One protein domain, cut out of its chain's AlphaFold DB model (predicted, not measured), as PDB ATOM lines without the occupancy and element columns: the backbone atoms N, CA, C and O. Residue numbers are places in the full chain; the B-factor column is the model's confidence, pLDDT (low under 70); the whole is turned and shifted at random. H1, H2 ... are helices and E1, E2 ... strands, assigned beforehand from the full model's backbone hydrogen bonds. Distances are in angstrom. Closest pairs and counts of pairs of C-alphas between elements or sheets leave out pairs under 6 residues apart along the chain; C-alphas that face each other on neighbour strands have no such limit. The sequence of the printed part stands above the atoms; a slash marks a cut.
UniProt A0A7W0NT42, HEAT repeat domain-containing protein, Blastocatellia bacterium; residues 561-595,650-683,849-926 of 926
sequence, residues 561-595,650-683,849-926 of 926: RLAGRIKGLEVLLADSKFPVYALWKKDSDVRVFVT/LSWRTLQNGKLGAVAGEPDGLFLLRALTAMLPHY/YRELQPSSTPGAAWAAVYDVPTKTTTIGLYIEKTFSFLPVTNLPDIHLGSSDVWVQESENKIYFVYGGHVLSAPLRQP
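What this domain is: This is residues 561 to 595, 650 to 683 and 849 to 926 of the 926 residues of the protein "HEAT repeat domain-containing protein" of Blastocatellia bacterium (UniProt A0A7W0NT42). Three twisted sheets fan out like blades of an incomplete, open propeller: the blade E1 E11 E10 E9 stands between E2 E3 E4 E5 and E6 E7 E8. E2, E9 and E6 make the inner edges, E5, E1 and E8 the outer ones. The 147 printed residues include two helices and 11 strands, in the order H1 E1 E2 E3 E4 E5 H2 E6 E7 E8 E9 E10 E11; the class is mostly strand, and each sheet, ordered as named, is antiparallel. The whole is compact, with a radius of gyration of the C-alphas of 15.2 A and spans of 37 by 36 by 32 A.

Where its parts are: H1, residues 561 to 564, begins at C-alpha 561 (159.066, 173.541, 185.008). E1 is residues 570 to 573, E2 580 to 586, 17.5 A long, and E3 589 to 595, 19.7 A. E4 is residues 650 to 656, 18.8 A, E5 659 to 664, and H2 672 to 676. E6 is residues 860 to 867, 20.8 A; E7, 872 to 879, 20.6 A, bends by 53 degrees at residue 876; E8, 884 to 892, 21.4 A, bends by 72 degrees at residue 888. E9 is residues 901 to 904, E10 909 to 914, and E11 917 to 922, ending at C-alpha 922 (143.400, 172.427, 181.955).

How they stand to each other: Within hydrogen-bond range are N 570 and O 920 of E1 and E11, 2.8 A, N 912 and O 919 of E10 and E11, 2.9 A, and N 902 and O 911 of E9 and E10, 2.7 A. E9 E10 E11 form a meander, each strand the antiparallel neighbour of the one before, and so do E6 E7 E8. The first sheet and E2 E3 E4 E5 form a sandwich, two sheets face to face, their best planes 19 degrees apart; the closest C-alphas of E2 and E10, Ala 582 and Val 913, are 6.4 A apart. In the second sheet, N 584 and O 591, 2.9 A, N 592 and O 653, 2.9 A, and N 661 and O 654, 2.8 A, are within range. H2 is on this sheet, its height over the sheet 9.1 A; its O i to N i+4 pair is within range, while H1 is too short for one. N 865 and O 874 of E6 and E7, 2.8 A, and N 875 and O 889 of E7 and E8, 2.8 A, are within range. The closest C-alphas of E6 and E9, Trp 862 and Val 903, are 7.0 A apart; E2 and E6 are apart.

The domain as a whole: C-alphas 678 and 926, the two farthest apart, are 44.3 A apart. Residues 596 to 649 and 684 to 848 are not printed, with C-alpha gaps of 4.6 A and 15.9 A. Of the links printed whole, none is long. pLDDT is under 70 at residues 675, 678 to 683 and 926.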
ATOM      1  N   ARG A 561     158.948 172.130 185.424       88.75
ATOM      2  CA  ARG A 561     159.066 173.541 185.008       88.75
ATOM      3  C   ARG A 561     157.731 174.095 184.508       88.75
ATOM      4  O   ARG A 561     157.405 175.257 184.749       88.75
ATOM      5  N   LEU A 562     156.923 173.231 183.890       89.19
ATOM      6  CA  LEU A 562     155.581 173.548 183.415       89.19
ATOM      7  C   LEU A 562     154.635 174.008 184.537       89.19
ATOM      8  O   LEU A 562     153.761 174.828 184.275       89.19
ATOM      9  N   ALA A 563     154.827 173.563 185.784       89.94
ATOM     10  CA  ALA A 563     153.968 173.950 186.907       89.94
ATOM     11  C   ALA A 563     153.999 175.465 187.184       89.94
ATOM     12  O   ALA A 563     153.007 176.033 187.633       89.94
ATOM     13  N   GLY A 564     155.117 176.137 186.876       86.44
ATOM     14  CA  GLY A 564     155.227 177.597 186.968       86.44
ATOM     15  C   GLY A 564     154.583 178.349 185.796       86.44
ATOM     16  O   GLY A 564     154.369 179.554 185.895       86.44
ATOM     17  N   ARG A 565     154.274 177.657 184.692       88.81
ATOM     18  CA  ARG A 565     153.738 178.242 183.449       88.81
ATOM     19  C   ARG A 565     152.268 177.905 183.207       88.81
ATOM     20  O   ARG A 565     151.571 178.682 182.566       88.81
ATOM     21  N   ILE A 566     151.789 176.775 183.727       90.69
ATOM     22  CA  ILE A 566     150.410 176.306 183.570       90.69
ATOM     23  C   ILE A 566     149.763 176.175 184.942       90.69
ATOM     24  O   ILE A 566     150.032 175.242 185.700       90.69
ATOM     25  N   LYS A 567     148.864 177.114 185.248       90.94
ATOM     26  CA  LYS A 567     148.019 177.030 186.442       90.94
ATOM     27  C   LYS A 567     147.093 175.818 186.320       90.94
ATOM     28  O   LYS A 567     146.448 175.645 185.293       90.94
ATOM     29  N   GLY A 568     147.013 175.009 187.375       91.50
ATOM     30  CA  GLY A 568     146.184 173.798 187.399       91.50
ATOM     31  C   GLY A 568     146.861 172.540 186.848       91.50
ATOM     32  O   GLY A 568     146.172 171.550 186.628       91.50
ATOM     33  N   LEU A 569     148.181 172.558 186.618       94.38
ATOM     34  CA  LEU A 569     148.936 171.333 186.352       94.38
ATOM     35  C   LEU A 569     148.933 170.429 187.599       94.38
ATOM     36  O   LEU A 569     149.358 170.847 188.676       94.38
ATOM     37  N   GLU A 570     148.503 169.184 187.438       94.62
ATOM     38  CA  GLU A 570     148.450 168.160 188.482       94.62
ATOM     39  C   GLU A 570     149.336 166.971 188.086       94.62
ATOM     40  O   GLU A 570     149.274 166.489 186.955       94.62
ATOM     41  N   VAL A 571     150.136 166.460 189.022       94.06
ATOM     42  CA  VAL A 571     150.850 165.184 188.855       94.06
ATOM     43  C   VAL A 571     149.960 164.092 189.430       94.06
ATOM     44  O   VAL A 571     149.746 164.047 190.640       94.06
ATOM     45  N   LEU A 572     149.416 163.238 188.567       95.06
ATOM     46  CA  LEU A 572     148.508 162.169 188.976       95.06
ATOM     47  C   LEU A 572     149.274 160.917 189.394       95.06
ATOM     48  O   LEU A 572     148.900 160.286 190.371       95.06
ATOM     49  N   LEU A 573     150.343 160.558 188.686       95.19
ATOM     50  CA  LEU A 573     151.191 159.421 189.039       95.19
ATOM     51  C   LEU A 573     152.640 159.717 188.662       95.19
ATOM     52  O   LEU A 573     152.920 160.064 187.519       95.19
ATOM     53  N   ALA A 574     153.556 159.544 189.610       93.12
ATOM     54  CA  ALA A 574     154.996 159.617 189.385       93.12
ATOM     55  C   ALA A 574     155.690 158.549 190.240       93.12
ATOM     56  O   ALA A 574     156.288 158.851 191.270       93.12
ATOM     57  N   ASP A 575     155.513 157.287 189.847       91.38
ATOM     58  CA  ASP A 575     156.115 156.136 190.519       91.38
ATOM     59  C   ASP A 575     157.204 155.538 189.626       91.38
ATOM     60  O   ASP A 575     156.913 154.929 188.596       91.38
ATOM     61  N   SER A 576     158.466 155.703 190.022       88.19
ATOM     62  CA  SER A 576     159.614 155.209 189.259       88.19
ATOM     63  C   SER A 576     159.692 153.681 189.201       88.19
ATOM     64  O   SER A 576     160.425 153.154 188.369       88.19
ATOM     65  N   LYS A 577     158.960 152.960 190.062       91.56
ATOM     66  CA  LYS A 577     158.847 151.493 189.994       91.56
ATOM     67  C   LYS A 577     157.901 151.040 188.890       91.56
ATOM     68  O   LYS A 577     158.017 149.910 188.425       91.56
ATOM     69  N   PHE A 578     156.988 151.926 188.488       94.25
ATOM     70  CA  PHE A 578     155.985 151.677 187.464       94.25
ATOM     71  C   PHE A 578     155.920 152.802 186.417       94.25
ATOM     72  O   PHE A 578     154.884 153.470 186.309       94.25
ATOM     73  N   PRO A 579     156.993 153.027 185.631       92.94
ATOM     74  CA  PRO A 579     156.970 153.975 184.528       92.94
ATOM     75  C   PRO A 579     155.783 153.713 183.601       92.94
ATOM     76  O   PRO A 579     155.582 152.595 183.120       92.94
ATOM     77  N   VAL A 580     154.999 154.761 183.356       93.50
ATOM     78  CA  VAL A 580     153.840 154.732 182.465       93.50
ATOM     79  C   VAL A 580     154.268 154.977 181.025       93.50
ATOM     80  O   VAL A 580     154.956 155.947 180.722       93.50
ATOM     81  N   TYR A 581     153.803 154.126 180.126       88.56
ATOM     82  CA  TYR A 581     154.039 154.231 178.689       88.56
ATOM     83  C   TYR A 581     152.823 154.731 177.918       88.56
ATOM     84  O   TYR A 581     152.969 155.395 176.897       88.56
ATOM     85  N   ALA A 582     151.625 154.405 178.398       89.94
ATOM     86  CA  ALA A 582     150.387 154.819 177.765       89.94
ATOM     87  C   ALA A 582     149.288 155.058 178.788       89.94
ATOM     88  O   ALA A 582     149.267 154.468 179.872       89.94
ATOM     89  N   LEU A 583     148.357 155.918 178.398       92.44
ATOM     90  CA  LEU A 583     147.180 156.267 179.167       92.44
ATOM     91  C   LEU A 583     145.935 155.994 178.330       92.44
ATOM     92  O   LEU A 583     145.883 156.300 177.140       92.44
ATOM     93  N   TRP A 584     144.910 155.469 178.988       92.75
ATOM     94  CA  TRP A 584     143.575 155.329 178.437       92.75
ATOM     95  C   TRP A 584     142.549 155.772 179.476       92.75
ATOM     96  O   TRP A 584     142.700 155.487 180.668       92.75
ATOM     97  N   LYS A 585     141.496 156.465 179.040       91.19
ATOM     98  CA  LYS A 585     140.415 156.891 179.931       91.19
ATOM     99  C   LYS A 585     139.062 156.829 179.237       91.19
ATOM    100  O   LYS A 585     138.882 157.388 178.163       91.19
ATOM    101  N   LYS A 586     138.078 156.222 179.890       88.75
ATOM    102  CA  LYS A 586     136.673 156.276 179.477       88.75
ATOM    103  C   LYS A 586     135.821 156.570 180.696       88.75
ATOM    104  O   LYS A 586     135.810 155.794 181.649       88.75
ATOM    105  N   ASP A 587     135.128 157.703 180.666       87.19
ATOM    106  CA  ASP A 587     134.359 158.200 181.807       87.19
ATOM    107  C   ASP A 587     135.243 158.246 183.072       87.19
ATOM    108  O   ASP A 587     136.298 158.882 183.063       87.19
ATOM    109  N   SER A 588     134.863 157.564 184.154       88.50
ATOM    110  CA  SER A 588     135.654 157.484 185.390       88.50
ATOM    111  C   SER A 588     136.744 156.403 185.388       88.50
ATOM    112  O   SER A 588     137.544 156.365 186.320       88.50
ATOM    113  N   ASP A 589     136.774 155.505 184.399       92.06
ATOM    114  CA  ASP A 589     137.784 154.447 184.305       92.06
ATOM    115  C   ASP A 589     139.066 155.018 183.691       92.06
ATOM    116  O   ASP A 589     139.083 155.419 182.526       92.06
ATOM    117  N   VAL A 590     140.130 155.077 184.489       94.38
ATOM    118  CA  VAL A 590     141.465 155.495 184.054       94.38
ATOM    119  C   VAL A 590     142.389 154.299 184.166       94.38
ATOM    120  O   VAL A 590     142.542 153.722 185.246       94.38
ATOM    121  N   ARG A 591     143.029 153.943 183.055       95.44
ATOM    122  CA  ARG A 591     143.991 152.848 182.988       95.44
ATOM    123  C   ARG A 591     145.309 153.345 182.434       95.44
ATOM    124  O   ARG A 591     145.352 154.168 181.522       95.44
ATOM    125  N   VAL A 592     146.384 152.819 182.988       95.44
ATOM    126  CA  VAL A 592     147.752 153.131 182.590       95.44
ATOM    127  C   VAL A 592     148.472 151.846 182.235       95.44
ATOM    128  O   VAL A 592     148.284 150.819 182.890       95.44
ATOM    129  N   PHE A 593     149.274 151.902 181.183       93.94
ATOM    130  CA  PHE A 593     150.136 150.806 180.779       93.94
ATOM    131  C   PHE A 593     151.526 151.035 181.359       93.94
ATOM    132  O   PHE A 593     152.134 152.068 181.078       93.94
ATOM    133  N   VAL A 594     152.007 150.104 182.180       94.56
ATOM    134  CA  VAL A 594     153.238 150.267 182.968       94.56
ATOM    135  C   VAL A 594     154.203 149.103 182.773       94.56
ATOM    136  O   VAL A 594     153.771 147.995 182.451       94.56
ATOM    137  N   THR A 595     155.491 149.343 183.024       92.56
ATOM    138  CA  THR A 595     156.483 148.288 183.319       92.56
ATOM    139  C   THR A 595     156.734 148.216 184.816       92.56
ATOM    140  O   THR A 595     156.891 149.246 185.457       92.56
ATOM    141  N   LEU A 650     155.142 143.833 181.968       91.75
ATOM    142  CA  LEU A 650     154.210 144.809 181.421       91.75
ATOM    143  C   LEU A 650     152.780 144.500 181.857       91.75
ATOM    144  O   LEU A 650     152.321 143.360 181.800       91.75
ATOM    145  N   SER A 651     152.035 145.526 182.263       94.50
ATOM    146  CA  SER A 651     150.618 145.358 182.593       94.50
ATOM    147  C   SER A 651     149.818 146.639 182.407       94.50
ATOM    148  O   SER A 651     150.308 147.747 182.624       94.50
ATOM    149  N   TRP A 652     148.547 146.477 182.045       94.75
ATOM    150  CA  TRP A 652     147.545 147.520 182.231       94.75
ATOM    151  C   TRP A 652     147.097 147.519 183.689       94.75
ATOM    152  O   TRP A 652     146.823 146.461 184.254       94.75
ATOM    153  N   ARG A 653     147.012 148.691 184.314       96.88
ATOM    154  CA  ARG A 653     146.553 148.852 185.699       96.88
ATOM    155  C   ARG A 653     145.571 150.003 185.812       96.88
ATOM    156  O   ARG A 653     145.683 150.986 185.084       96.88
ATOM    157  N   THR A 654     144.612 149.894 186.728       96.75
ATOM    158  CA  THR A 654     143.727 151.023 187.043       96.75
ATOM    159  C   THR A 654     144.500 152.127 187.768       96.75
ATOM    160  O   THR A 654     145.454 151.851 188.492       96.75
ATOM    161  N   LEU A 655     144.105 153.386 187.581       96.06
ATOM    162  CA  LEU A 655     144.652 154.539 188.297       96.06
ATOM    163  C   LEU A 655     143.534 155.205 189.099       96.06
ATOM    164  O   LEU A 655     142.570 155.710 188.527       96.06
ATOM    165  N   GLN A 656     143.663 155.226 190.426       92.69
ATOM    166  CA  GLN A 656     142.675 155.840 191.317       92.69
ATOM    167  C   GLN A 656     143.371 156.633 192.420       92.69
ATOM    168  O   GLN A 656     144.275 156.126 193.081       92.69
ATOM    169  N   ASN A 657     142.946 157.883 192.632       88.50
ATOM    170  CA  ASN A 657     143.482 158.774 193.675       88.50
ATOM    171  C   ASN A 657     145.020 158.872 193.665       88.50
ATOM    172  O   ASN A 657     145.670 158.848 194.709       88.50
ATOM    173  N   GLY A 658     145.586 158.919 192.459       88.50
ATOM    174  CA  GLY A 658     147.024 158.992 192.218       88.50
ATOM    175  C   GLY A 658     147.832 157.752 192.605       88.50
ATOM    176  O   GLY A 658     149.042 157.833 192.794       88.50
ATOM    177  N   LYS A 659     147.172 156.597 192.740       93.38
ATOM    178  CA  LYS A 659     147.807 155.310 193.024       93.38
ATOM    179  C   LYS A 659     147.428 154.276 191.975       93.38
ATOM    180  O   LYS A 659     146.291 154.243 191.497       93.38
ATOM    181  N   LEU A 660     148.386 153.413 191.657       95.38
ATOM    182  CA  LEU A 660     148.145 152.236 190.834       95.38
ATOM    183  C   LEU A 660     147.269 151.240 191.594       95.38
ATOM    184  O   LEU A 660     147.561 150.876 192.732       95.38
ATOM    185  N   GLY A 661     146.190 150.817 190.949       94.50
ATOM    186  CA  GLY A 661     145.288 149.779 191.416       94.50
ATOM    187  C   GLY A 661     145.654 148.402 190.865       94.50
ATOM    188  O   GLY A 661     146.812 148.100 190.567       94.50
ATOM    189  N   ALA A 662     144.638 147.546 190.757       95.62
ATOM    190  CA  ALA A 662     144.784 146.181 190.266       95.62
ATOM    191  C   ALA A 662     145.141 146.135 188.770       95.62
ATOM    192  O   ALA A 662     144.858 147.068 188.013       95.62
ATOM    193  N   VAL A 663     145.730 145.010 188.354       95.31
ATOM    194  CA  VAL A 663     145.913 144.681 186.935       95.31
ATOM    195  C   VAL A 663     144.544 144.626 186.257       95.31
ATOM    196  O   VAL A 663     143.605 144.020 186.773       95.31
ATOM    197  N   ALA A 664     144.441 145.284 185.112       94.69
ATOM    198  CA  ALA A 664     143.253 145.366 184.283       94.69
ATOM    199  C   ALA A 664     143.524 144.739 182.910       94.69
ATOM    200  O   ALA A 664     144.671 144.587 182.495       94.69
ATOM    201  N   GLY A 665     142.455 144.390 182.193       90.38
ATOM    202  CA  GLY A 665     142.565 144.004 180.789       90.38
ATOM    203  C   GLY A 665     142.994 145.183 179.912       90.38
ATOM    204  O   GLY A 665     142.693 146.343 180.226       90.38
ATOM    205  N   GLU A 666     143.670 144.867 178.807       88.69
ATOM    206  CA  GLU A 666     143.987 145.830 177.752       88.69
ATOM    207  C   GLU A 666     142.696 146.483 177.222       88.69
ATOM    208  O   GLU A 666     141.721 145.768 176.972       88.69
ATOM    209  N   PRO A 667     142.627 147.825 177.125       89.19
ATOM    210  CA  PRO A 667     141.441 148.498 176.610       89.19
ATOM    211  C   PRO A 667     141.204 148.219 175.123       89.19
ATOM    212  O   PRO A 667     142.151 148.086 174.350       89.19
ATOM    213  N   ASP A 668     139.935 148.225 174.709       79.69
ATOM    214  CA  ASP A 668     139.567 148.079 173.299       79.69
ATOM    215  C   ASP A 668     140.243 149.157 172.434       79.69
ATOM    216  O   ASP A 668     140.223 150.347 172.763       79.69
ATOM    217  N   GLY A 669     140.821 148.737 171.306       72.12
ATOM    218  CA  GLY A 669     141.522 149.625 170.371       72.12
ATOM    219  C   GLY A 669     142.976 149.930 170.743       72.12
ATOM    220  O   GLY A 669     143.628 150.689 170.027       72.12
ATOM    221  N   LEU A 670     143.501 149.338 171.821       77.06
ATOM    222  CA  LEU A 670     144.923 149.350 172.159       77.06
ATOM    223  C   LEU A 670     145.501 147.938 172.016       77.06
ATOM    224  O   LEU A 670     144.883 146.965 172.429       77.06
ATOM    225  N   PHE A 671     146.684 147.831 171.410       73.62
ATOM    226  CA  PHE A 671     147.389 146.557 171.182       73.62
ATOM    227  C   PHE A 671     148.860 146.647 171.617       73.62
ATOM    228  O   PHE A 671     149.766 146.091 170.990       73.62
ATOM    229  N   LEU A 672     149.105 147.404 172.684       73.69
ATOM    230  CA  LEU A 672     150.429 147.736 173.195       73.69
ATOM    231  C   LEU A 672     151.112 146.552 173.857       73.69
ATOM    232  O   LEU A 672     152.313 146.364 173.657       73.69
ATOM    233  N   LEU A 673     150.362 145.758 174.628       76.50
ATOM    234  CA  LEU A 673     150.945 144.630 175.346       76.50
ATOM    235  C   LEU A 673     151.584 143.668 174.344       76.50
ATOM    236  O   LEU A 673     152.759 143.341 174.470       76.50
ATOM    237  N   ARG A 674     150.846 143.332 173.282       70.06
ATOM    238  CA  ARG A 674     151.323 142.472 172.196       70.06
ATOM    239  C   ARG A 674     152.510 143.071 171.432       70.06
ATOM    240  O   ARG A 674     153.437 142.337 171.093       70.06
ATOM    241  N   ALA A 675     152.490 144.379 171.158       67.81
ATOM    242  CA  ALA A 675     153.588 145.064 170.470       67.81
ATOM    243  C   ALA A 675     154.902 144.950 171.257       67.81
ATOM    244  O   ALA A 675     155.960 144.667 170.701       67.81
ATOM    245  N   LEU A 676     154.818 145.155 172.572       71.94
ATOM    246  CA  LEU A 676     155.975 145.292 173.451       71.94
ATOM    247  C   LEU A 676     156.465 143.965 174.029       71.94
ATOM    248  O   LEU A 676     157.653 143.839 174.325       71.94
ATOM    249  N   THR A 677     155.600 142.950 174.133       70.88
ATOM    250  CA  THR A 677     156.001 141.575 174.475       70.88
ATOM    251  C   THR A 677     156.910 140.954 173.419       70.88
ATOM    252  O   THR A 677     157.566 139.962 173.693       70.88
ATOM    253  N   ALA A 678     157.003 141.503 172.209       63.47
ATOM    254  CA  ALA A 678     157.969 141.029 171.218       63.47
ATOM    255  C   ALA A 678     159.376 141.635 171.405       63.47
ATOM    256  O   ALA A 678     160.278 141.327 170.630       63.47
ATOM    257  N   MET A 679     159.572 142.514 172.401       63.75
ATOM    258  CA  MET A 679     160.775 143.338 172.535       63.75
ATOM    259  C   MET A 679     161.486 143.173 173.872       63.75
ATOM    260  O   MET A 679     160.860 143.112 174.937       63.75
ATOM    261  N   LEU A 680     162.820 143.196 173.819       58.25
ATOM    262  CA  LEU A 680     163.651 143.184 175.020       58.25
ATOM    263  C   LEU A 680     163.412 144.456 175.848       58.25
ATOM    264  O   LEU A 680     163.322 145.538 175.263       58.25
ATOM    265  N   PRO A 681     163.365 144.359 177.193       63.62
ATOM    266  CA  PRO A 681     163.030 145.477 178.079       63.62
ATOM    267  C   PRO A 681     163.769 146.788 177.789       63.62
ATOM    268  O   PRO A 681     163.140 147.841 177.753       63.62
ATOM    269  N   HIS A 682     165.074 146.727 177.513       60.78
ATOM    270  CA  HIS A 682     165.903 147.914 177.284       60.78
ATOM    271  C   HIS A 682     165.619 148.630 175.954       60.78
ATOM    272  O   HIS A 682     165.856 149.828 175.868       60.78
ATOM    273  N   TYR A 683     165.062 147.948 174.946       60.31
ATOM    274  CA  TYR A 683     164.664 148.585 173.682       60.31
ATOM    275  C   TYR A 683     163.262 149.190 173.730       60.31
ATOM    276  O   TYR A 683     162.894 149.943 172.834       60.31
ATOM    277  N   TYR A 849     150.675 154.205 169.042       73.88
ATOM    278  CA  TYR A 849     149.977 152.991 169.484       73.88
ATOM    279  C   TYR A 849     148.454 153.061 169.480       73.88
ATOM    280  O   TYR A 849     147.791 152.114 169.902       73.88
ATOM    281  N   ARG A 850     147.894 154.185 169.036       79.44
ATOM    282  CA  ARG A 850     146.451 154.389 168.924       79.44
ATOM    283  C   ARG A 850     146.136 155.401 167.839       79.44
ATOM    284  O   ARG A 850     146.935 156.300 167.578       79.44
ATOM    285  N   GLU A 851     144.943 155.285 167.276       82.56
ATOM    286  CA  GLU A 851     144.378 156.313 166.404       82.56
ATOM    287  C   GLU A 851     144.194 157.643 167.158       82.56
ATOM    288  O   GLU A 851     144.170 157.688 168.399       82.56
ATOM    289  N   LEU A 852     144.047 158.739 166.405       89.31
ATOM    290  CA  LEU A 852     143.721 160.045 166.977       89.31
ATOM    291  C   LEU A 852     142.424 159.955 167.786       89.31
ATOM    292  O   LEU A 852     141.455 159.319 167.378       89.31
ATOM    293  N   GLN A 853     142.403 160.597 168.953       91.50
ATOM    294  CA  GLN A 853     141.246 160.504 169.839       91.50
ATOM    295  C   GLN A 853     140.069 161.282 169.232       91.50
ATOM    296  O   GLN A 853     140.226 162.475 168.983       91.50
ATOM    297  N   PRO A 854     138.881 160.689 169.039       92.88
ATOM    298  CA  PRO A 854     137.735 161.434 168.528       92.88
ATOM    299  C   PRO A 854     137.350 162.578 169.479       92.88
ATOM    300  O   PRO A 854     137.422 162.433 170.701       92.88
ATOM    301  N   SER A 855     136.940 163.716 168.917       94.94
ATOM    302  CA  SER A 855     136.389 164.845 169.679       94.94
ATOM    303  C   SER A 855     134.857 164.823 169.680       94.94
ATOM    304  O   SER A 855     134.238 164.085 168.910       94.94
ATOM    305  N   SER A 856     134.221 165.670 170.495       93.88
ATOM    306  CA  SER A 856     132.768 165.898 170.411       93.88
ATOM    307  C   SER A 856     132.342 166.584 169.106       93.88
ATOM    308  O   SER A 856     131.161 166.568 168.757       93.88
ATOM    309  N   THR A 857     133.290 167.174 168.368       93.50
ATOM    310  CA  THR A 857     133.044 167.801 167.069       93.50
ATOM    311  C   THR A 857     133.098 166.740 165.963       93.50
ATOM    312  O   THR A 857     134.158 166.147 165.737       93.50
ATOM    313  N   PRO A 858     131.995 166.494 165.227       92.19
ATOM    314  CA  PRO A 858     131.968 165.475 164.183       92.19
ATOM    315  C   PRO A 858     133.052 165.694 163.120       92.19
ATOM    316  O   PRO A 858     133.165 166.775 162.545       92.19
ATOM    317  N   GLY A 859     133.833 164.649 162.836       89.50
ATOM    318  CA  GLY A 859     134.917 164.697 161.848       89.50
ATOM    319  C   GLY A 859     136.197 165.398 162.320       89.50
ATOM    320  O   GLY A 859     137.088 165.619 161.500       89.50
ATOM    321  N   ALA A 860     136.295 165.736 163.610       94.94
ATOM    322  CA  ALA A 860     137.515 166.232 164.229       94.94
ATOM    323  C   ALA A 860     138.013 165.282 165.328       94.94
ATOM    324  O   ALA A 860     137.224 164.670 166.056       94.94
ATOM    325  N   ALA A 861     139.330 165.199 165.468       95.75
ATOM    326  CA  ALA A 861     140.007 164.403 166.481       95.75
ATOM    327  C   ALA A 861     141.009 165.262 167.259       95.75
ATOM    328  O   ALA A 861     141.603 166.186 166.710       95.75
ATOM    329  N   TRP A 862     141.212 164.974 168.537       96.38
ATOM    330  CA  TRP A 862     142.270 165.580 169.331       96.38
ATOM    331  C   TRP A 862     143.636 165.076 168.878       96.38
ATOM    332  O   TRP A 862     143.849 163.872 168.704       96.38
ATOM    333  N   ALA A 863     144.560 166.015 168.721       95.69
ATOM    334  CA  ALA A 863     145.935 165.753 168.335       95.69
ATOM    335  C   ALA A 863     146.904 166.673 169.080       95.69
ATOM    336  O   ALA A 863     146.523 167.745 169.565       95.69
ATOM    337  N   ALA A 864     148.164 166.252 169.122       95.19
ATOM    338  CA  ALA A 864     149.276 167.036 169.631       95.19
ATOM    339  C   ALA A 864     150.306 167.257 168.518       95.19
ATOM    340  O   ALA A 864     150.567 166.370 167.705       95.19
ATOM    341  N   VAL A 865     150.867 168.461 168.467       93.19
ATOM    342  CA  VAL A 865     151.877 168.858 167.490       93.19
ATOM    343  C   VAL A 865     153.016 169.534 168.229       93.19
ATOM    344  O   VAL A 865     152.834 170.619 168.779       93.19
ATOM    345  N   TYR A 866     154.188 168.907 168.229       91.50
ATOM    346  CA  TYR A 866     155.399 169.535 168.736       91.50
ATOM    347  C   TYR A 866     156.020 170.446 167.682       91.50
ATOM    348  O   TYR A 866     156.197 170.077 166.515       91.50
ATOM    349  N   ASP A 867     156.339 171.660 168.104       89.31
ATOM    350  CA  ASP A 867     157.054 172.642 167.315       89.31
ATOM    351  C   ASP A 867     158.489 172.765 167.831       89.31
ATOM    352  O   ASP A 867     158.736 173.318 168.902       89.31
ATOM    353  N   VAL A 868     159.437 172.221 167.062       81.31
ATOM    354  CA  VAL A 868     160.864 172.190 167.419       81.31
ATOM    355  C   VAL A 868     161.431 173.600 167.652       81.31
ATOM    356  O   VAL A 868     162.064 173.794 168.692       81.31
ATOM    357  N   PRO A 869     161.183 174.608 166.781       83.38
ATOM    358  CA  PRO A 869     161.715 175.956 166.981       83.38
ATOM    359  C   PRO A 869     161.257 176.606 168.288       83.38
ATOM    360  O   PRO A 869     162.060 177.232 168.977       83.38
ATOM    361  N   THR A 870     159.979 176.455 168.650       86.88
ATOM    362  CA  THR A 870     159.434 177.051 169.884       86.88
ATOM    363  C   THR A 870     159.481 176.117 171.095       86.88
ATOM    364  O   THR A 870     159.058 176.510 172.185       86.88
ATOM    365  N   LYS A 871     159.967 174.880 170.923       87.69
ATOM    366  CA  LYS A 871     159.990 173.809 171.933       87.69
ATOM    367  C   LYS A 871     158.651 173.636 172.650       87.69
ATOM    368  O   LYS A 871     158.612 173.420 173.860       87.69
ATOM    369  N   THR A 872     157.549 173.754 171.921       91.88
ATOM    370  CA  THR A 872     156.199 173.756 172.492       91.88
ATOM    371  C   THR A 872     155.352 172.673 171.850       91.88
ATOM    372  O   THR A 872     155.318 172.556 170.629       91.88
ATOM    373  N   THR A 873     154.635 171.895 172.664       94.75
ATOM    374  CA  THR A 873     153.569 171.031 172.153       94.75
ATOM    375  C   THR A 873     152.247 171.778 172.155       94.75
ATOM    376  O   THR A 873     151.746 172.171 173.207       94.75
ATOM    377  N   THR A 874     151.643 171.932 170.985       96.44
ATOM    378  CA  THR A 874     150.288 172.455 170.844       96.44
ATOM    379  C   THR A 874     149.291 171.307 170.796       96.44
ATOM    380  O   THR A 874     149.438 170.384 169.999       96.44
ATOM    381  N   ILE A 875     148.251 171.377 171.622       97.12
ATOM    382  CA  ILE A 875     147.130 170.435 171.624       97.12
ATOM    383  C   ILE A 875     145.933 171.124 170.983       97.12
ATOM    384  O   ILE A 875     145.630 172.280 171.290       97.12
ATOM    385  N   GLY A 876     145.262 170.426 170.074       97.06
ATOM    386  CA  GLY A 876     144.208 171.016 169.262       97.06
ATOM    387  C   GLY A 876     143.319 170.002 168.561       97.06
ATOM    388  O   GLY A 876     143.482 168.790 168.711       97.06
ATOM    389  N   LEU A 877     142.369 170.526 167.789       97.56
ATOM    390  CA  LEU A 877     141.449 169.741 166.975       97.56
ATOM    391  C   LEU A 877     142.006 169.589 165.561       97.56
ATOM    392  O   LEU A 877     142.197 170.566 164.838       97.56
ATOM    393  N   TYR A 878     142.233 168.350 165.158       97.19
ATOM    394  CA  TYR A 878     142.608 167.970 163.812       97.19
ATOM    395  C   TYR A 878     141.375 167.610 162.987       97.19
ATOM    396  O   TYR A 878     140.625 166.702 163.342       97.19
ATOM    397  N   ILE A 879     141.170 168.310 161.872       96.94
ATOM    398  CA  ILE A 879     140.075 168.054 160.933       96.94
ATOM    399  C   ILE A 879     140.642 167.260 159.758       96.94
ATOM    400  O   ILE A 879     141.219 167.825 158.826       96.94
ATOM    401  N   GLU A 880     140.454 165.940 159.790       92.00
ATOM    402  CA  GLU A 880     141.047 165.014 158.817       92.00
ATOM    403  C   GLU A 880     140.619 165.324 157.374       92.00
ATOM    404  O   GLU A 880     141.423 165.268 156.446       92.00
ATOM    405  N   LYS A 881     139.362 165.740 157.175       94.50
ATOM    406  CA  LYS A 881     138.812 166.058 155.847       94.50
ATOM    407  C   LYS A 881     139.562 167.197 155.142       94.50
ATOM    408  O   LYS A 881     139.645 167.201 153.916       94.50
ATOM    409  N   THR A 882     140.076 168.166 155.896       95.69
ATOM    410  CA  THR A 882     140.735 169.375 155.369       95.69
ATOM    411  C   THR A 882     142.222 169.437 155.697       95.69
ATOM    412  O   THR A 882     142.876 170.394 155.291       95.69
ATOM    413  N   PHE A 883     142.753 168.445 156.420       95.75
ATOM    414  CA  PHE A 883     144.128 168.423 156.923       95.75
ATOM    415  C   PHE A 883     144.491 169.701 157.691       95.75
ATOM    416  O   PHE A 883     145.589 170.237 157.553       95.75
ATOM    417  N   SER A 884     143.547 170.236 158.467       96.56
ATOM    418  CA  SER A 884     143.738 171.472 159.228       96.56
ATOM    419  C   SER A 884     143.813 171.188 160.720       96.56
ATOM    420  O   SER A 884     143.023 170.403 161.242       96.56
ATOM    421  N   PHE A 885     144.722 171.873 161.407       96.44
ATOM    422  CA  PHE A 885     144.902 171.779 162.850       96.44
ATOM    423  C   PHE A 885     144.494 173.095 163.516       96.44
ATOM    424  O   PHE A 885     145.036 174.153 163.198       96.44
ATOM    425  N   LEU A 886     143.512 173.027 164.413       97.00
ATOM    426  CA  LEU A 886     142.998 174.162 165.171       97.00
ATOM    427  C   LEU A 886     143.587 174.121 166.589       97.00
ATOM    428  O   LEU A 886     143.167 173.273 167.384       97.00
ATOM    429  N   PRO A 887     144.551 174.996 166.921       96.81
ATOM    430  CA  PRO A 887     145.206 174.980 168.222       96.81
ATOM    431  C   PRO A 887     144.225 175.367 169.336       96.81
ATOM    432  O   PRO A 887     143.420 176.283 169.170       96.81
ATOM    433  N   VAL A 888     144.302 174.680 170.478       96.56
ATOM    434  CA  VAL A 888     143.455 174.944 171.656       96.56
ATOM    435  C   VAL A 888     144.294 175.367 172.860       96.56
ATOM    436  O   VAL A 888     143.944 176.336 173.528       96.56
ATOM    437  N   THR A 889     145.409 174.685 173.130       95.69
ATOM    438  CA  THR A 889     146.323 175.040 174.227       95.69
ATOM    439  C   THR A 889     147.762 174.641 173.923       95.69
ATOM    440  O   THR A 889     148.014 173.823 173.039       95.69
ATOM    441  N   ASN A 890     148.705 175.215 174.667       94.94
ATOM    442  CA  ASN A 890     150.140 175.016 174.497       94.94
ATOM    443  C   ASN A 890     150.778 174.492 175.786       94.94
ATOM    444  O   ASN A 890     150.534 175.017 176.873       94.94
ATOM    445  N   LEU A 891     151.646 173.496 175.637       93.88
ATOM    446  CA  LEU A 891     152.476 172.906 176.679       93.88
ATOM    447  C   LEU A 891     153.957 173.165 176.330       93.88
ATOM    448  O   LEU A 891     154.539 172.409 175.547       93.88
ATOM    449  N   PRO A 892     154.571 174.253 176.833       91.25
ATOM    450  CA  PRO A 892     155.969 174.562 176.541       91.25
ATOM    451  C   PRO A 892     156.941 173.575 177.205       91.25
ATOM    452  O   PRO A 892     156.648 173.018 178.261       91.25
ATOM    453  N   ASP A 893     158.123 173.422 176.613       85.50
ATOM    454  CA  ASP A 893     159.262 172.598 177.055       85.50
ATOM    455  C   ASP A 893     159.002 171.081 177.131       85.50
ATOM    456  O   ASP A 893     159.882 170.328 177.551       85.50
ATOM    457  N   ILE A 894     157.823 170.616 176.716       88.81
ATOM    458  CA  ILE A 894     157.441 169.202 176.709       88.81
ATOM    459  C   ILE A 894     157.174 168.778 175.267       88.81
ATOM    460  O   ILE A 894     156.421 169.442 174.556       88.81
ATOM    461  N   HIS A 895     157.775 167.665 174.853       88.25
ATOM    462  CA  HIS A 895     157.496 166.997 173.584       88.25
ATOM    463  C   HIS A 895     156.466 165.889 173.823       88.25
ATOM    464  O   HIS A 895     156.762 164.938 174.545       88.25
ATOM    465  N   LEU A 896     155.267 166.026 173.249       90.69
ATOM    466  CA  LEU A 896     154.241 164.982 173.252       90.69
ATOM    467  C   LEU A 896     153.758 164.717 171.827       90.69
ATOM    468  O   LEU A 896     153.506 165.650 171.061       90.69
ATOM    469  N   GLY A 897     153.568 163.438 171.527       89.75
ATOM    470  CA  GLY A 897     152.833 162.969 170.364       89.75
ATOM    471  C   GLY A 897     151.335 162.904 170.628       89.75
ATOM    472  O   GLY A 897     150.876 162.951 171.773       89.75
ATOM    473  N   SER A 898     150.542 162.737 169.569       91.38
ATOM    474  CA  SER A 898     149.083 162.604 169.700       91.38
ATOM    475  C   SER A 898     148.678 161.404 170.564       91.38
ATOM    476  O   SER A 898     147.662 161.467 171.256       91.38
ATOM    477  N   SER A 899     149.465 160.321 170.562       87.25
ATOM    478  CA  SER A 899     149.204 159.144 171.396       87.25
ATOM    479  C   SER A 899     149.483 159.371 172.884       87.25
ATOM    480  O   SER A 899     148.821 158.735 173.700       87.25
ATOM    481  N   ASP A 900     150.387 160.293 173.233       89.75
ATOM    482  CA  ASP A 900     150.796 160.575 174.620       89.75
ATOM    483  C   ASP A 900     149.748 161.384 175.399       89.75
ATOM    484  O   ASP A 900     149.839 161.508 176.619       89.75
ATOM    485  N   VAL A 901     148.765 161.957 174.700       94.00
ATOM    486  CA  VAL A 901     147.754 162.878 175.231       94.00
ATOM    487  C   VAL A 901     146.384 162.207 175.271       94.00
ATOM    488  O   VAL A 901     146.058 161.434 174.387       94.00
ATOM    489  N   TRP A 902     145.540 162.531 176.246       94.31
ATOM    490  CA  TRP A 902     144.127 162.159 176.305       94.31
ATOM    491  C   TRP A 902     143.292 163.357 176.761       94.31
ATOM    492  O   TRP A 902     143.505 163.891 177.847       94.31
ATOM    493  N   VAL A 903     142.328 163.796 175.959       95.62
ATOM    494  CA  VAL A 903     141.497 164.971 176.250       95.62
ATOM    495  C   VAL A 903     140.138 164.544 176.792       95.62
ATOM    496  O   VAL A 903     139.410 163.802 176.144       95.62
ATOM    497  N   GLN A 904     139.762 165.040 177.968       94.88
ATOM    498  CA  GLN A 904     138.423 164.873 178.522       94.88
ATOM    499  C   GLN A 904     137.682 166.209 178.467       94.88
ATOM    500  O   GLN A 904     137.782 167.041 179.372       94.88
ATOM    501  N   GLU A 905     136.920 166.409 177.392       94.12
ATOM    502  CA  GLU A 905     136.222 167.673 177.127       94.12
ATOM    503  C   GLU A 905     135.228 168.046 178.230       94.12
ATOM    504  O   GLU A 905     135.180 169.201 178.645       94.12
ATOM    505  N   SER A 906     134.485 167.065 178.755       93.00
ATOM    506  CA  SER A 906     133.499 167.281 179.824       93.00
ATOM    507  C   SER A 906     134.126 167.768 181.132       93.00
ATOM    508  O   SER A 906     133.455 168.415 181.928       93.00
ATOM    509  N   GLU A 907     135.400 167.444 181.362       93.75
ATOM    510  CA  GLU A 907     136.162 167.859 182.542       93.75
ATOM    511  C   GLU A 907     137.025 169.102 182.258       93.75
ATOM    512  O   GLU A 907     137.674 169.617 183.165       93.75
ATOM    513  N   ASN A 908     137.052 169.592 181.008       95.19
ATOM    514  CA  ASN A 908     137.992 170.611 180.532       95.19
ATOM    515  C   ASN A 908     139.448 170.275 180.923       95.19
ATOM    516  O   ASN A 908     140.212 171.153 181.328       95.19
ATOM    517  N   LYS A 909     139.829 168.994 180.819       95.69
ATOM    518  CA  LYS A 909     141.152 168.487 181.206       95.69
ATOM    519  C   LYS A 909     141.840 167.759 180.060       95.69
ATOM    520  O   LYS A 909     141.212 167.106 179.231       95.69
ATOM    521  N   ILE A 910     143.158 167.857 180.064       96.19
ATOM    522  CA  ILE A 910     144.078 167.075 179.251       96.19
ATOM    523  C   ILE A 910     144.880 166.227 180.216       96.19
ATOM    524  O   ILE A 910     145.439 166.758 181.170       96.19
ATOM    525  N   TYR A 911     144.970 164.940 179.948       96.25
ATOM    526  CA  TYR A 911     145.876 164.023 180.611       96.25
ATOM    527  C   TYR A 911     146.992 163.663 179.647       96.25
ATOM    528  O   TYR A 911     146.751 163.576 178.446       96.25
ATOM    529  N   PHE A 912     148.203 163.455 180.136       95.25
ATOM    530  CA  PHE A 912     149.289 163.035 179.265       95.25
ATOM    531  C   PHE A 912     150.362 162.261 180.012       95.25
ATOM    532  O   PHE A 912     150.529 162.409 181.227       95.25
ATOM    533  N   VAL A 913     151.076 161.429 179.259       93.00
ATOM    534  CA  VAL A 913     152.228 160.673 179.736       93.00
ATOM    535  C   VAL A 913     153.499 161.424 179.362       93.00
ATOM    536  O   VAL A 913     153.723 161.725 178.193       93.00
ATOM    537  N   TYR A 914     154.345 161.724 180.344       91.62
ATOM    538  CA  TYR A 914     155.652 162.332 180.101       91.62
ATOM    539  C   TYR A 914     156.702 161.764 181.047       91.62
ATOM    540  O   TYR A 914     156.528 161.795 182.265       91.62
ATOM    541  N   GLY A 915     157.793 161.236 180.486       87.12
ATOM    542  CA  GLY A 915     158.896 160.677 181.270       87.12
ATOM    543  C   GLY A 915     158.460 159.572 182.241       87.12
ATOM    544  O   GLY A 915     158.912 159.544 183.378       87.12
ATOM    545  N   GLY A 916     157.522 158.709 181.844       90.81
ATOM    546  CA  GLY A 916     157.005 157.657 182.723       90.81
ATOM    547  C   GLY A 916     155.956 158.116 183.742       90.81
ATOM    548  O   GLY A 916     155.497 157.305 184.541       90.81
ATOM    549  N   HIS A 917     155.566 159.391 183.748       94.38
ATOM    550  CA  HIS A 917     154.617 159.955 184.708       94.38
ATOM    551  C   HIS A 917     153.292 160.323 184.034       94.38
ATOM    552  O   HIS A 917     153.265 160.641 182.847       94.38
ATOM    553  N   VAL A 918     152.200 160.335 184.801       96.06
ATOM    554  CA  VAL A 918     150.885 160.816 184.352       96.06
ATOM    555  C   VAL A 918     150.631 162.187 184.943       96.06
ATOM    556  O   VAL A 918     150.612 162.360 186.165       96.06
ATOM    557  N   LEU A 919     150.387 163.153 184.069       95.94
ATOM    558  CA  LEU A 919     150.025 164.512 184.433       95.94
ATOM    559  C   LEU A 919     148.633 164.849 183.914       95.94
ATOM    560  O   LEU A 919     148.133 164.215 182.983       95.94
ATOM    561  N   SER A 920     148.022 165.877 184.496       95.81
ATOM    562  CA  SER A 920     146.883 166.551 183.886       95.81
ATOM    563  C   SER A 920     147.031 168.067 183.909       95.81
ATOM    564  O   SER A 920     147.661 168.619 184.805       95.81
ATOM    565  N   ALA A 921     146.466 168.735 182.910       96.06
ATOM    566  CA  ALA A 921     146.426 170.186 182.781       96.06
ATOM    567  C   ALA A 921     145.034 170.635 182.299       96.06
ATOM    568  O   ALA A 921     144.324 169.846 181.669       96.06
ATOM    569  N   PRO A 922     144.625 171.893 182.539       95.81
ATOM    570  CA  PRO A 922     143.400 172.427 181.955       95.81
ATOM    571  C   PRO A 922     143.477 172.458 180.423       95.81
ATOM    572  O   PRO A 922     144.480 172.890 179.853       95.81
ATOM    573  N   LEU A 923     142.400 172.041 179.754       94.06
ATOM    574  CA  LEU A 923     142.287 172.073 178.293       94.06
ATOM    575  C   LEU A 923     142.251 173.505 177.761       94.06
ATOM    576  O   LEU A 923     142.875 173.802 176.748       94.06
ATOM    577  N   ARG A 924     141.549 174.401 178.456       89.69
ATOM    578  CA  ARG A 924     141.559 175.841 178.189       89.69
ATOM    579  C   ARG A 924     142.150 176.548 179.396       89.69
ATOM    580  O   ARG A 924     141.664 176.349 180.511       89.69
ATOM    581  N   GLN A 925     143.200 177.333 179.175       70.56
ATOM    582  CA  GLN A 925     143.741 178.191 180.224       70.56
ATOM    583  C   GLN A 925     142.734 179.321 180.516       70.56
ATOM    584  O   GLN A 925     142.103 179.802 179.571       70.56
ATOM    585  N   PRO A 926     142.522 179.674 181.796       53.53
ATOM    586  CA  PRO A 926     141.593 180.731 182.192       53.53
ATOM    587  C   PRO A 926     142.032 182.126 181.743       53.53
ATOM    588  O   PRO A 926     143.259 182.352 181.612       53.53
TER     589      PRO A 926